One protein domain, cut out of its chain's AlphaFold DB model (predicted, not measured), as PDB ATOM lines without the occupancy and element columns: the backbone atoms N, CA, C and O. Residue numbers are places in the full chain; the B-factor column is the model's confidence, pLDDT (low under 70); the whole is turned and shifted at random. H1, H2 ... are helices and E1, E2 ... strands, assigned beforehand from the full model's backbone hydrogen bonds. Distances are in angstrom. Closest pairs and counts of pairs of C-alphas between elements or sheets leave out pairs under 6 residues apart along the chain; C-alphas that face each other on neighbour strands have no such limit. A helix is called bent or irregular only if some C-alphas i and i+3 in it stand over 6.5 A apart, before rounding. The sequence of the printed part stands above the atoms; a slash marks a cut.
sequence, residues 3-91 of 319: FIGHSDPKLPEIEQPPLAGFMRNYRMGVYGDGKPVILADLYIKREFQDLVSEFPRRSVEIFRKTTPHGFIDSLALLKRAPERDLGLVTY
ATOM      1  N   PHE A   3       0.288 -48.425 -12.614       91.44
ATOM      2  CA  PHE A   3       0.397 -48.486 -14.079       91.44
ATOM      3  C   PHE A   3       1.817 -48.147 -14.557       91.44
ATOM      4  O   PHE A   3       2.527 -47.402 -13.882       91.44
ATOM      5  N   ILE A   4       2.240 -48.663 -15.716       90.06
ATOM      6  CA  ILE A   4       3.536 -48.318 -16.344       90.06
ATOM      7  C   ILE A   4       3.313 -47.279 -17.446       90.06
ATOM      8  O   ILE A   4       3.144 -47.622 -18.611       90.06
ATOM      9  N   GLY A   5       3.310 -46.003 -17.064       87.81
ATOM     10  CA  GLY A   5       2.987 -44.863 -17.924       87.81
ATOM     11  C   GLY A   5       1.736 -44.104 -17.473       87.81
ATOM     12  O   GLY A   5       0.997 -44.561 -16.601       87.81
ATOM     13  N   HIS A   6       1.520 -42.930 -18.071       83.50
ATOM     14  CA  HIS A   6       0.319 -42.114 -17.872       83.50
ATOM     15  C   HIS A   6      -0.844 -42.651 -18.701       83.50
ATOM     16  O   HIS A   6      -0.667 -42.951 -19.881       83.50
ATOM     17  N   SER A   7      -2.032 -42.709 -18.107       79.81
ATOM     18  CA  SER A   7      -3.264 -42.925 -18.863       79.81
ATOM     19  C   SER A   7      -3.588 -41.714 -19.734       79.81
ATOM     20  O   SER A   7      -3.475 -40.576 -19.273       79.81
ATOM     21  N   ASP A   8      -4.042 -41.952 -20.963       81.69
ATOM     22  CA  ASP A   8      -4.512 -40.895 -21.860       81.69
ATOM     23  C   ASP A   8      -6.038 -40.981 -21.998       81.69
ATOM     24  O   ASP A   8      -6.536 -41.927 -22.605       81.69
ATOM     25  N   PRO A   9      -6.811 -40.001 -21.499       76.00
ATOM     26  CA  PRO A   9      -8.272 -40.042 -21.568       76.00
ATOM     27  C   PRO A   9      -8.832 -40.025 -23.001       76.00
ATOM     28  O   PRO A   9     -10.030 -40.226 -23.182       76.00
ATOM     29  N   LYS A  10      -8.008 -39.741 -24.017       81.81
ATOM     30  CA  LYS A  10      -8.411 -39.756 -25.430       81.81
ATOM     31  C   LYS A  10      -8.267 -41.129 -26.081       81.81
ATOM     32  O   LYS A  10      -8.825 -41.324 -27.159       81.81
ATOM     33  N   LEU A  11      -7.512 -42.040 -25.470       82.06
ATOM     34  CA  LEU A  11      -7.260 -43.370 -26.012       82.06
ATOM     35  C   LEU A  11      -8.246 -44.395 -25.425       82.06
ATOM     36  O   LEU A  11      -8.667 -44.260 -24.271       82.06
ATOM     37  N   PRO A  12      -8.641 -45.425 -26.194       81.62
ATOM     38  CA  PRO A  12      -9.494 -46.496 -25.686       81.62
ATOM     39  C   PRO A  12      -8.791 -47.301 -24.581       81.62
ATOM     40  O   PRO A  12      -7.567 -47.357 -24.524       81.62
ATOM     41  N   GLU A  13      -9.570 -47.980 -23.729       76.75
ATOM     42  CA  GLU A  13      -9.064 -48.747 -22.571       76.75
ATOM     43  C   GLU A  13      -7.970 -49.766 -22.946       76.75
ATOM     44  O   GLU A  13      -7.019 -49.970 -22.202       76.75
ATOM     45  N   ILE A  14      -8.069 -50.382 -24.129       81.19
ATOM     46  CA  ILE A  14      -7.096 -51.375 -24.617       81.19
ATOM     47  C   ILE A  14      -5.721 -50.774 -24.949       81.19
ATOM     48  O   ILE A  14      -4.725 -51.493 -24.968       81.19
ATOM     49  N   GLU A  15      -5.672 -49.469 -25.214       85.06
ATOM     50  CA  GLU A  15      -4.447 -48.717 -25.500       85.06
ATOM     51  C   GLU A  15      -3.879 -48.045 -24.242       85.06
ATOM     52  O   GLU A  15      -2.827 -47.405 -24.300       85.06
ATOM     53  N   GLN A  16      -4.552 -48.189 -23.096       86.62
ATOM     54  CA  GLN A  16      -4.060 -47.657 -21.835       86.62
ATOM     55  C   GLN A  16      -2.816 -48.420 -21.365       86.62
ATOM     56  O   GLN A  16      -2.632 -49.601 -21.679       86.62
ATOM     57  N   PRO A  17      -1.952 -47.765 -20.571       89.12
ATOM     58  CA  PRO A  17      -0.796 -48.417 -19.988       89.12
ATOM     59  C   PRO A  17      -1.154 -49.692 -19.214       89.12
ATOM     60  O   PRO A  17      -2.177 -49.739 -18.524       89.12
ATOM     61  N   PRO A  18      -0.291 -50.720 -19.243       91.25
ATOM     62  CA  PRO A  18      -0.582 -51.973 -18.570       91.25
ATOM     63  C   PRO A  18      -0.647 -51.795 -17.047       91.25
ATOM     64  O   PRO A  18       0.175 -51.105 -16.430       91.25
ATOM     65  N   LEU A  19      -1.611 -52.483 -16.425       91.44
ATOM     66  CA  LEU A  19      -1.743 -52.577 -14.971       91.44
ATOM     67  C   LEU A  19      -0.640 -53.477 -14.393       91.44
ATOM     68  O   LEU A  19      -0.752 -54.712 -14.375       91.44
ATOM     69  N   ALA A  20       0.396 -52.840 -13.859       93.12
ATOM     70  CA  ALA A  20       1.596 -53.493 -13.354       93.12
ATOM     71  C   ALA A  20       1.506 -53.948 -11.897       93.12
ATOM     72  O   ALA A  20       2.282 -54.801 -11.465       93.12
ATOM     73  N   GLY A  21       0.562 -53.411 -11.122       93.19
ATOM     74  CA  GLY A  21       0.483 -53.748  -9.709       93.19
ATOM     75  C   GLY A  21      -0.613 -53.041  -8.928       93.19
ATOM     76  O   GLY A  21      -1.561 -52.468  -9.472       93.19
ATOM     77  N   PHE A  22      -0.473 -53.085  -7.610       91.44
ATOM     78  CA  PHE A  22      -1.392 -52.451  -6.676       91.44
ATOM     79  C   PHE A  22      -0.653 -51.893  -5.459       91.44
ATOM     80  O   PHE A  22       0.501 -52.216  -5.193       91.44
ATOM     81  N   MET A  23      -1.344 -51.025  -4.727       90.75
ATOM     82  CA  MET A  23      -0.862 -50.435  -3.484       90.75
ATOM     83  C   MET A  23      -1.584 -51.095  -2.310       90.75
ATOM     84  O   MET A  23      -2.768 -51.425  -2.423       90.75
ATOM     85  N   ARG A  24      -0.879 -51.302  -1.198       87.75
ATOM     86  CA  ARG A  24      -1.436 -51.815   0.063       87.75
ATOM     87  C   ARG A  24      -0.751 -51.162   1.264       87.75
ATOM     88  O   ARG A  24       0.185 -50.386   1.099       87.75
ATOM     89  N   ASN A  25      -1.236 -51.484   2.465       90.25
ATOM     90  CA  ASN A  25      -0.671 -51.038   3.745       90.25
ATOM     91  C   ASN A  25      -0.568 -49.510   3.852       90.25
ATOM     92  O   ASN A  25       0.475 -48.953   4.213       90.25
ATOM     93  N   TYR A  26      -1.671 -48.844   3.505       87.38
ATOM     94  CA  TYR A  26      -1.806 -47.401   3.628       87.38
ATOM     95  C   TYR A  26      -1.621 -46.977   5.081       87.38
ATOM     96  O   TYR A  26      -2.259 -47.522   5.983       87.38
ATOM     97  N   ARG A  27      -0.747 -46.001   5.305       89.12
ATOM     98  CA  ARG A  27      -0.440 -45.472   6.634       89.12
ATOM     99  C   ARG A  27      -0.163 -43.980   6.560       89.12
ATOM    100  O   ARG A  27       0.400 -43.500   5.579       89.12
ATOM    101  N   MET A  28      -0.533 -43.258   7.610       90.12
ATOM    102  CA  MET A  28      -0.120 -41.868   7.763       90.12
ATOM    103  C   MET A  28       1.376 -41.815   8.063       90.12
ATOM    104  O   MET A  28       1.891 -42.590   8.868       90.12
ATOM    105  N   GLY A  29       2.067 -40.904   7.398       87.75
ATOM    106  CA  GLY A  29       3.475 -40.622   7.595       87.75
ATOM    107  C   GLY A  29       3.745 -39.132   7.478       87.75
ATOM    108  O   GLY A  29       2.829 -38.311   7.424       87.75
ATOM    109  N   VAL A  30       5.025 -38.794   7.440       85.38
ATOM    110  CA  VAL A  30       5.502 -37.416   7.396       85.38
ATOM    111  C   VAL A  30       6.521 -37.285   6.265       85.38
ATOM    112  O   VAL A  30       7.366 -38.164   6.098       85.38
ATOM    113  N   TYR A  31       6.425 -36.212   5.480       75.94
ATOM    114  CA  TYR A  31       7.320 -35.879   4.373       75.94
ATOM    115  C   TYR A  31       7.982 -34.516   4.602       75.94
ATOM    116  O   TYR A  31       7.300 -33.549   4.949       75.94
ATOM    117  N   GLY A  32       9.298 -34.435   4.382       75.12
ATOM    118  CA  GLY A  32      10.083 -33.207   4.558       75.12
ATOM    119  C   GLY A  32       9.906 -32.590   5.950       75.12
ATOM    120  O   GLY A  32       9.979 -33.296   6.957       75.12
ATOM    121  N   ASP A  33       9.603 -31.290   5.981       85.00
ATOM    122  CA  ASP A  33       9.465 -30.431   7.174       85.00
ATOM    123  C   ASP A  33       8.240 -30.724   8.064       85.00
ATOM    124  O   ASP A  33       7.625 -29.815   8.621       85.00
ATOM    125  N   GLY A  34       7.815 -31.980   8.188       85.44
ATOM    126  CA  GLY A  34       6.662 -32.315   9.025       85.44
ATOM    127  C   GLY A  34       5.327 -32.399   8.284       85.44
ATOM    128  O   GLY A  34       4.288 -32.529   8.932       85.44
ATOM    129  N   LYS A  35       5.306 -32.344   6.944       79.12
ATOM    130  CA  LYS A  35       4.045 -32.373   6.186       79.12
ATOM    131  C   LYS A  35       3.406 -33.769   6.265       79.12
ATOM    132  O   LYS A  35       4.074 -34.746   5.918       79.12
ATOM    133  N   PRO A  36       2.137 -33.902   6.691       82.25
ATOM    134  CA  PRO A  36       1.475 -35.200   6.752       82.25
ATOM    135  C   PRO A  36       1.249 -35.752   5.341       82.25
ATOM    136  O   PRO A  36       0.784 -35.039   4.453       82.25
ATOM    137  N   VAL A  37       1.558 -37.032   5.142       84.69
ATOM    138  CA  VAL A  37       1.392 -37.736   3.862       84.69
ATOM    139  C   VAL A  37       0.819 -39.132   4.065       84.69
ATOM    140  O   VAL A  37       0.906 -39.700   5.154       84.69
ATOM    141  N   ILE A  38       0.268 -39.711   2.999       82.81
ATOM    142  CA  ILE A  38      -0.141 -41.116   2.965       82.81
ATOM    143  C   ILE A  38       0.996 -41.927   2.340       82.81
ATOM    144  O   ILE A  38       1.374 -41.710   1.190       82.81
ATOM    145  N   LEU A  39       1.542 -42.870   3.100       84.56
ATOM    146  CA  LEU A  39       2.508 -43.854   2.626       84.56
ATOM    147  C   LEU A  39       1.774 -45.144   2.259       84.56
ATOM    148  O   LEU A  39       0.814 -45.526   2.925       84.56
ATOM    149  N   ALA A  40       2.252 -45.837   1.233       87.31
ATOM    150  CA  ALA A  40       1.747 -47.141   0.827       87.31
ATOM    151  C   ALA A  40       2.889 -48.001   0.282       87.31
ATOM    152  O   ALA A  40       3.870 -47.476  -0.254       87.31
ATOM    153  N   ASP A  41       2.735 -49.316   0.388       87.56
ATOM    154  CA  ASP A  41       3.663 -50.283  -0.183       87.56
ATOM    155  C   ASP A  41       3.204 -50.642  -1.602       87.56
ATOM    156  O   ASP A  41       2.014 -50.880  -1.846       87.56
ATOM    157  N   LEU A  42       4.146 -50.664  -2.548       89.81
ATOM    158  CA  LEU A  42       3.872 -50.951  -3.954       89.81
ATOM    159  C   LEU A  42       4.184 -52.417  -4.243       89.81
ATOM    160  O   LEU A  42       5.337 -52.840  -4.189       89.81
ATOM    161  N   TYR A  43       3.153 -53.171  -4.608       91.00
ATOM    162  CA  TYR A  43       3.268 -54.561  -5.021       91.00
ATOM    163  C   TYR A  43       3.214 -54.631  -6.544       91.00
ATOM    164  O   TYR A  43       2.164 -54.404  -7.149       91.00
ATOM    165  N   ILE A  44       4.356 -54.936  -7.156       92.06
ATOM    166  CA  ILE A  44       4.511 -55.092  -8.606       92.06
ATOM    167  C   ILE A  44       4.382 -56.573  -8.963       92.06
ATOM    168  O   ILE A  44       4.976 -57.429  -8.304       92.06
ATOM    169  N   LYS A  45       3.602 -56.894 -10.001       91.44
ATOM    170  CA  LYS A  45       3.507 -58.268 -10.507       91.44
ATOM    171  C   LYS A  45       4.859 -58.696 -11.073       91.44
ATOM    172  O   LYS A  45       5.538 -57.920 -11.740       91.44
ATOM    173  N   ARG A  46       5.217 -59.960 -10.856       91.56
ATOM    174  CA  ARG A  46       6.526 -60.513 -11.229       91.56
ATOM    175  C   ARG A  46       6.877 -60.313 -12.709       91.56
ATOM    176  O   ARG A  46       8.022 -60.021 -13.016       91.56
ATOM    177  N   GLU A  47       5.896 -60.415 -13.601       94.50
ATOM    178  CA  GLU A  47       6.063 -60.221 -15.051       94.50
ATOM    179  C   GLU A  47       6.517 -58.808 -15.460       94.50
ATOM    180  O   GLU A  47       7.091 -58.639 -16.528       94.50
ATOM    181  N   PHE A  48       6.312 -57.803 -14.604       92.56
ATOM    182  CA  PHE A  48       6.722 -56.419 -14.857       92.56
ATOM    183  C   PHE A  48       7.971 -56.001 -14.075       92.56
ATOM    184  O   PHE A  48       8.371 -54.841 -14.148       92.56
ATOM    185  N   GLN A  49       8.586 -56.912 -13.315       88.38
ATOM    186  CA  GLN A  49       9.690 -56.591 -12.409       88.38
ATOM    187  C   GLN A  49      10.860 -55.896 -13.119       88.38
ATOM    188  O   GLN A  49      11.357 -54.886 -12.621       88.38
ATOM    189  N   ASP A  50      11.263 -56.410 -14.281       88.62
ATOM    190  CA  ASP A  50      12.389 -55.863 -15.040       88.62
ATOM    191  C   ASP A  50      12.020 -54.522 -15.682       88.62
ATOM    192  O   ASP A  50      12.777 -53.556 -15.599       88.62
ATOM    193  N   LEU A  51      10.802 -54.424 -16.224       88.31
ATOM    194  CA  LEU A  51      10.310 -53.220 -16.887       88.31
ATOM    195  C   LEU A  51      10.207 -52.036 -15.922       88.31
ATOM    196  O   LEU A  51      10.552 -50.920 -16.290       88.31
ATOM    197  N   VAL A  52       9.775 -52.262 -14.677       86.81
ATOM    198  CA  VAL A  52       9.615 -51.195 -13.670       86.81
ATOM    199  C   VAL A  52      10.929 -50.479 -13.353       86.81
ATOM    200  O   VAL A  52      10.901 -49.290 -13.036       86.81
ATOM    201  N   SER A  53      12.079 -51.143 -13.499       84.88
ATOM    202  CA  SER A  53      13.388 -50.503 -13.296       84.88
ATOM    203  C   SER A  53      13.652 -49.345 -14.270       84.88
ATOM    204  O   SER A  53      14.374 -48.408 -13.935       84.88
ATOM    205  N   GLU A  54      13.005 -49.346 -15.440       89.75
ATOM    206  CA  GLU A  54      13.100 -48.264 -16.425       89.75
ATOM    207  C   GLU A  54      12.241 -47.039 -16.077       89.75
ATOM    208  O   GLU A  54      12.352 -46.001 -16.735       89.75
ATOM    209  N   PHE A  55      11.370 -47.146 -15.071       91.31
ATOM    210  CA  PHE A  55      10.406 -46.120 -14.675       91.31
ATOM    211  C   PHE A  55      10.641 -45.698 -13.214       91.31
ATOM    212  O   PHE A  55       9.822 -45.986 -12.338       91.31
ATOM    213  N   PRO A  56      11.757 -45.002 -12.920       84.38
ATOM    214  CA  PRO A  56      12.174 -44.704 -11.550       84.38
ATOM    215  C   PRO A  56      11.305 -43.650 -10.857       84.38
ATOM    216  O   PRO A  56      11.472 -43.403  -9.667       84.38
ATOM    217  N   ARG A  57      10.400 -42.977 -11.570       83.75
ATOM    218  CA  ARG A  57       9.567 -41.897 -11.028       83.75
ATOM    219  C   ARG A  57       8.126 -42.359 -10.902       83.75
ATOM    220  O   ARG A  57       7.694 -43.225 -11.654       83.75
ATOM    221  N   ARG A  58       7.357 -41.760  -9.992       85.19
ATOM    222  CA  ARG A  58       5.919 -42.027  -9.880       85.19
ATOM    223  C   ARG A  58       5.074 -40.773  -9.711       85.19
ATOM    224  O   ARG A  58       5.518 -39.825  -9.071       85.19
ATOM    225  N   SER A  59       3.861 -40.798 -10.254       84.06
ATOM    226  CA  SER A  59       2.876 -39.717 -10.160       84.06
ATOM    227  C   SER A  59       1.507 -40.272  -9.784       84.06
ATOM    228  O   SER A  59       1.158 -41.386 -10.183       84.06
ATOM    229  N   VAL A  60       0.755 -39.520  -8.980       83.19
ATOM    230  CA  VAL A  60      -0.622 -39.867  -8.629       83.19
ATOM    231  C   VAL A  60      -1.541 -39.498  -9.789       83.19
ATOM    232  O   VAL A  60      -1.577 -38.352 -10.231       83.19
ATOM    233  N   GLU A  61      -2.304 -40.480 -10.245       76.69
ATOM    234  CA  GLU A  61      -3.367 -40.333 -11.229       76.69
ATOM    235  C   GLU A  61      -4.718 -40.287 -10.535       76.69
ATOM    236  O   GLU A  61      -5.068 -41.202  -9.780       76.69
ATOM    237  N   ILE A  62      -5.501 -39.262 -10.856       70.31
ATOM    238  CA  ILE A  62      -6.848 -39.081 -10.326       70.31
ATOM    239  C   ILE A  62      -7.841 -39.579 -11.372       70.31
ATOM    240  O   ILE A  62      -8.175 -38.874 -12.327       70.31
ATOM    241  N   PHE A  63      -8.353 -40.789 -11.169       66.31
ATOM    242  CA  PHE A  63      -9.424 -41.331 -11.999       66.31
ATOM    243  C   PHE A  63     -10.774 -40.997 -11.384       66.31
ATOM    244  O   PHE A  63     -11.102 -41.453 -10.287       66.31
ATOM    245  N   ARG A  64     -11.590 -40.228 -12.106       61.44
ATOM    246  CA  ARG A  64     -12.974 -39.973 -11.701       61.44
ATOM    247  C   ARG A  64     -13.816 -41.214 -11.989       61.44
ATOM    248  O   ARG A  64     -14.004 -41.572 -13.149       61.44
ATOM    249  N   LYS A  65     -14.356 -41.845 -10.948       55.50
ATOM    250  CA  LYS A  65     -15.384 -42.877 -11.101       55.50
ATOM    251  C   LYS A  65     -16.743 -42.227 -11.308       55.50
ATOM    252  O   LYS A  65     -17.152 -41.343 -10.552       55.50
ATOM    253  N   THR A  66     -17.449 -42.697 -12.327       54.47
ATOM    254  CA  THR A  66     -18.848 -42.352 -12.579       54.47
ATOM    255  C   THR A  66     -19.799 -43.113 -11.658       54.47
ATOM    256  O   THR A  66     -20.819 -42.540 -11.295       54.47
ATOM    257  N   THR A  67     -19.484 -44.348 -11.233       43.75
ATOM    258  CA  THR A  67     -20.345 -45.131 -10.318       43.75
ATOM    259  C   THR A  67     -19.552 -46.225  -9.566       43.75
ATOM    260  O   THR A  67     -18.867 -47.017 -10.221       43.75
ATOM    261  N   PRO A  68     -19.611 -46.318  -8.219       53.91
ATOM    262  CA  PRO A  68     -20.094 -45.279  -7.306       53.91
ATOM    263  C   PRO A  68     -19.278 -43.991  -7.480       53.91
ATOM    264  O   PRO A  68     -18.118 -44.038  -7.904       53.91
ATOM    265  N   HIS A  69     -19.892 -42.843  -7.192       46.16
ATOM    266  CA  HIS A  69     -19.214 -41.554  -7.269       46.16
ATOM    267  C   HIS A  69     -17.990 -41.543  -6.349       46.16
ATOM    268  O   HIS A  69     -18.076 -41.825  -5.158       46.16
ATOM    269  N   GLY A  70     -16.823 -41.248  -6.916       51.72
ATOM    270  CA  GLY A  70     -15.579 -41.228  -6.160       51.72
ATOM    271  C   GLY A  70     -14.356 -41.029  -7.040       51.72
ATOM    272  O   GLY A  70     -14.452 -40.917  -8.264       51.72
ATOM    273  N   PHE A  71     -13.192 -41.001  -6.403       56.31
ATOM    274  CA  PHE A  71     -11.904 -40.967  -7.081       56.31
ATOM    275  C   PHE A  71     -11.147 -42.252  -6.772       56.31
ATOM    276  O   PHE A  71     -11.181 -42.745  -5.644       56.31
ATOM    277  N   ILE A  72     -10.489 -42.814  -7.780       60.03
ATOM    278  CA  ILE A  72      -9.423 -43.777  -7.532       60.03
ATOM    279  C   ILE A  72      -8.112 -43.041  -7.714       60.03
ATOM    280  O   ILE A  72      -7.770 -42.661  -8.835       60.03
ATOM    281  N   ASP A  73      -7.363 -42.941  -6.624       69.69
ATOM    282  CA  ASP A  73      -5.954 -42.603  -6.697       69.69
ATOM    283  C   ASP A  73      -5.204 -43.849  -7.168       69.69
ATOM    284  O   ASP A  73      -5.114 -44.889  -6.494       69.69
ATOM    285  N   SER A  74      -4.712 -43.780  -8.394       82.06
ATOM    286  CA  SER A  74      -3.769 -44.764  -8.903       82.06
ATOM    287  C   SER A  74      -2.408 -44.120  -9.103       82.06
ATOM    288  O   SER A  74      -2.237 -42.925  -8.889       82.06
ATOM    289  N   LEU A  75      -1.407 -44.932  -9.404       88.25
ATOM    290  CA  LEU A  75      -0.025 -44.493  -9.428       88.25
ATOM    291  C   LEU A  75       0.593 -44.876 -10.765       88.25
ATOM    292  O   LEU A  75       0.714 -46.060 -11.075       88.25
ATOM    293  N   ALA A  76       0.963 -43.876 -11.552       90.06
ATOM    294  CA  ALA A  76       1.680 -44.050 -12.803       90.06
ATOM    295  C   ALA A  76       3.185 -44.083 -12.532       90.06
ATOM    296  O   ALA A  76       3.721 -43.184 -11.883       90.06
ATOM    297  N   LEU A  77       3.871 -45.107 -13.032       90.38
ATOM    298  CA  LEU A  77       5.329 -45.180 -13.077       90.38
ATOM    299  C   LEU A  77       5.825 -44.492 -14.352       90.38
ATOM    300  O   LEU A  77       5.303 -44.733 -15.438       90.38
ATOM    301  N   LEU A  78       6.825 -43.625 -14.227       86.81
ATOM    302  CA  LEU A  78       7.253 -42.683 -15.256       86.81
ATOM    303  C   LEU A  78       8.766 -42.743 -15.485       86.81
ATOM    304  O   LEU A  78       9.555 -42.883 -14.549       86.81
ATOM    305  N   LYS A  79       9.175 -42.543 -16.743       87.38
ATOM    306  CA  LYS A  79      10.591 -42.374 -17.120       87.38
ATOM    307  C   LYS A  79      11.109 -40.956 -16.852       87.38
ATOM    308  O   LYS A  79      12.283 -40.759 -16.566       87.38
ATOM    309  N   ARG A  80      10.228 -39.954 -16.950       80.94
ATOM    310  CA  ARG A  80      10.538 -38.520 -16.804       80.94
ATOM    311  C   ARG A  80       9.656 -37.867 -15.744       80.94
ATOM    312  O   ARG A  80       8.648 -38.442 -15.350       80.94
ATOM    313  N   ALA A  81      10.048 -36.685 -15.265       76.81
ATOM    314  CA  ALA A  81       9.192 -35.916 -14.361       76.81
ATOM    315  C   ALA A  81       7.921 -35.492 -15.112       76.81
ATOM    316  O   ALA A  81       8.026 -35.108 -16.282       76.81
ATOM    317  N   PRO A  82       6.747 -35.562 -14.465       69.69
ATOM    318  CA  PRO A  82       5.536 -34.975 -15.008       69.69
ATOM    319  C   PRO A  82       5.684 -33.449 -15.079       69.69
ATOM    320  O   PRO A  82       6.378 -32.840 -14.268       69.69
ATOM    321  N   GLU A  83       5.014 -32.822 -16.046       68.38
ATOM    322  CA  GLU A  83       5.013 -31.356 -16.204       68.38
ATOM    323  C   GLU A  83       4.240 -30.643 -15.084       68.38
ATOM    324  O   GLU A  83       4.434 -29.452 -14.847       68.38
ATOM    325  N   ARG A  84       3.352 -31.367 -14.392       60.16
ATOM    326  CA  ARG A  84       2.585 -30.873 -13.247       60.16
ATOM    327  C   ARG A  84       2.997 -31.658 -12.013       60.16
ATOM    328  O   ARG A  84       2.956 -32.887 -12.023       60.16
ATOM    329  N   ASP A  85       3.368 -30.941 -10.959       61.38
ATOM    330  CA  ASP A  85       3.701 -31.557  -9.682       61.38
ATOM    331  C   ASP A  85       2.420 -32.012  -8.972       61.38
ATOM    332  O   ASP A  85       1.696 -31.225  -8.364       61.38
ATOM    333  N   LEU A  86       2.113 -33.299  -9.127       63.94
ATOM    334  CA  LEU A  86       1.030 -33.996  -8.430       63.94
ATOM    335  C   LEU A  86       1.586 -34.905  -7.318       63.94
ATOM    336  O   LEU A  86       0.989 -35.932  -7.004       63.94
ATOM    337  N   GLY A  87       2.750 -34.563  -6.748       61.12
ATOM    338  CA  GLY A  87       3.425 -35.374  -5.733       61.12
ATOM    339  C   GLY A  87       4.359 -36.414  -6.351       61.12
ATOM    340  O   GLY A  87       4.139 -37.620  -6.221       61.12
ATOM    341  N   LEU A  88       5.397 -35.941  -7.050       62.34
ATOM    342  CA  LEU A  88       6.428 -36.797  -7.642       62.34
ATOM    343  C   LEU A  88       7.285 -37.460  -6.555       62.34
ATOM    344  O   LEU A  88       7.841 -36.785  -5.694       62.34
ATOM    345  N   VAL A  89       7.451 -38.781  -6.626       63.31
ATOM    346  CA  VAL A  89       8.359 -39.511  -5.726       63.31
ATOM    347  C   VAL A  89       9.179 -40.530  -6.518       63.31
ATOM    348  O   VAL A  89       8.684 -41.140  -7.469       63.31
ATOM    349  N   THR A  90      10.438 -40.730  -6.140       60.31
ATOM    350  CA  THR A  90      11.308 -41.746  -6.746       60.31
ATOM    351  C   THR A  90      10.986 -43.126  -6.172       60.31
ATOM    352  O   THR A  90      10.856 -43.301  -4.959       60.31
ATOM    353  N   TYR A  91      10.821 -44.116  -7.043       51.88
ATOM    354  CA  TYR A  91      10.704 -45.517  -6.665       51.88
ATOM    355  C   TYR A  91      12.077 -46.041  -6.230       51.88
ATOM    356  O   TYR A  91      13.042 -45.936  -6.981       51.88
TER     357      TYR A  91
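Overview. This is residues 3 to 91 of the 319 residues of an uncharacterized protein of Singulisphaera acidiphila (strain ATCC BAA-1392 / DSM 18658 / VKM B-2454 / MOB10) (UniProt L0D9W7). Two long strand hairpins, E1 with E2 and E3 with E4, are set crosswise and reach out in different directions, with the short helix H1 at the corner where the chain passes from one to the other. The E3 and E4 hairpin runs through the middle, and short pairings tie both printed ends to it: residues 3 to 4 to E4, and residues 89 to 90 to E3. The printed part has 89 residues, with one named helix and four named strands in the order E1, E2, H1, E3, E4; it is mostly strand, in two separate antiparallel sheets of two strands each. It is compact, with a radius of gyration of the C-alphas of 13.8 A, and spans 41 by 36 by 27 A.

Along the chain. Find C-alpha 19 at (-1.743, -52.577, -14.971); from there E1, residues 19 to 31, covers 27.1 A and bends by 93 degrees at residue 28. After a tight link, E2 returns over residues 35 to 44, also 27.1 A from first to last C-alpha. H1 takes residues 46 to 52, with C-alpha 46 at (6.526, -60.513, -11.229); it is irregular, C-alphas 47 and 50 being 7.7 A apart. E3, residues 57 to 65, covers 25.0 A, and E4, residues 70 to 78, covers 24.6 A and ends at C-alpha 78 at (7.253, -42.683, -15.256).

Arrangement. Look first at the hairpin of E1 and E2, antiparallel at 154 degrees: N 24 and O 41 are 3.0 A apart, and N 29 and O 37 are 2.8 A apart, both within hydrogen-bond range. E3 and E4 form the other hairpin, also antiparallel at 154 degrees, where N 61 and O 74 are 2.8 A apart, within hydrogen-bond range. E1 and E4 are near each other, with 12 pairs of C-alphas within 10 A, while E3 is apart from both E1 and E2, and E2 is apart from E4. The closest C-alphas of E1 and H1 are those of Ala 20 and Phe 48, 6.1 A apart; those of H1 and E4 are Val 52 and Leu 77, 7.4 A apart. In H1, 1 of 3 O i to N i+4 pairs and 2 of 4 O i to N i+3 pairs are within hydrogen-bond range. At the printed ends, residues 3 to 4 pair with residues 76 to 77 of E4, parallel, and residues 89 to 90 pair with residues 57 to 58 of E3, antiparallel.

Size, cuts and confidence. The two C-alphas farthest apart are those of Ile 14 and Asp 33, 41.5 A. The printed part has no cut, and the four links between named elements are tight. Residues 3 to 18 and residues 79 to 91 are long stretches with no named element. The mean pLDDT of the printed part is 79.6; look for values under 70 at residues 63 to 73 and 82 to 91.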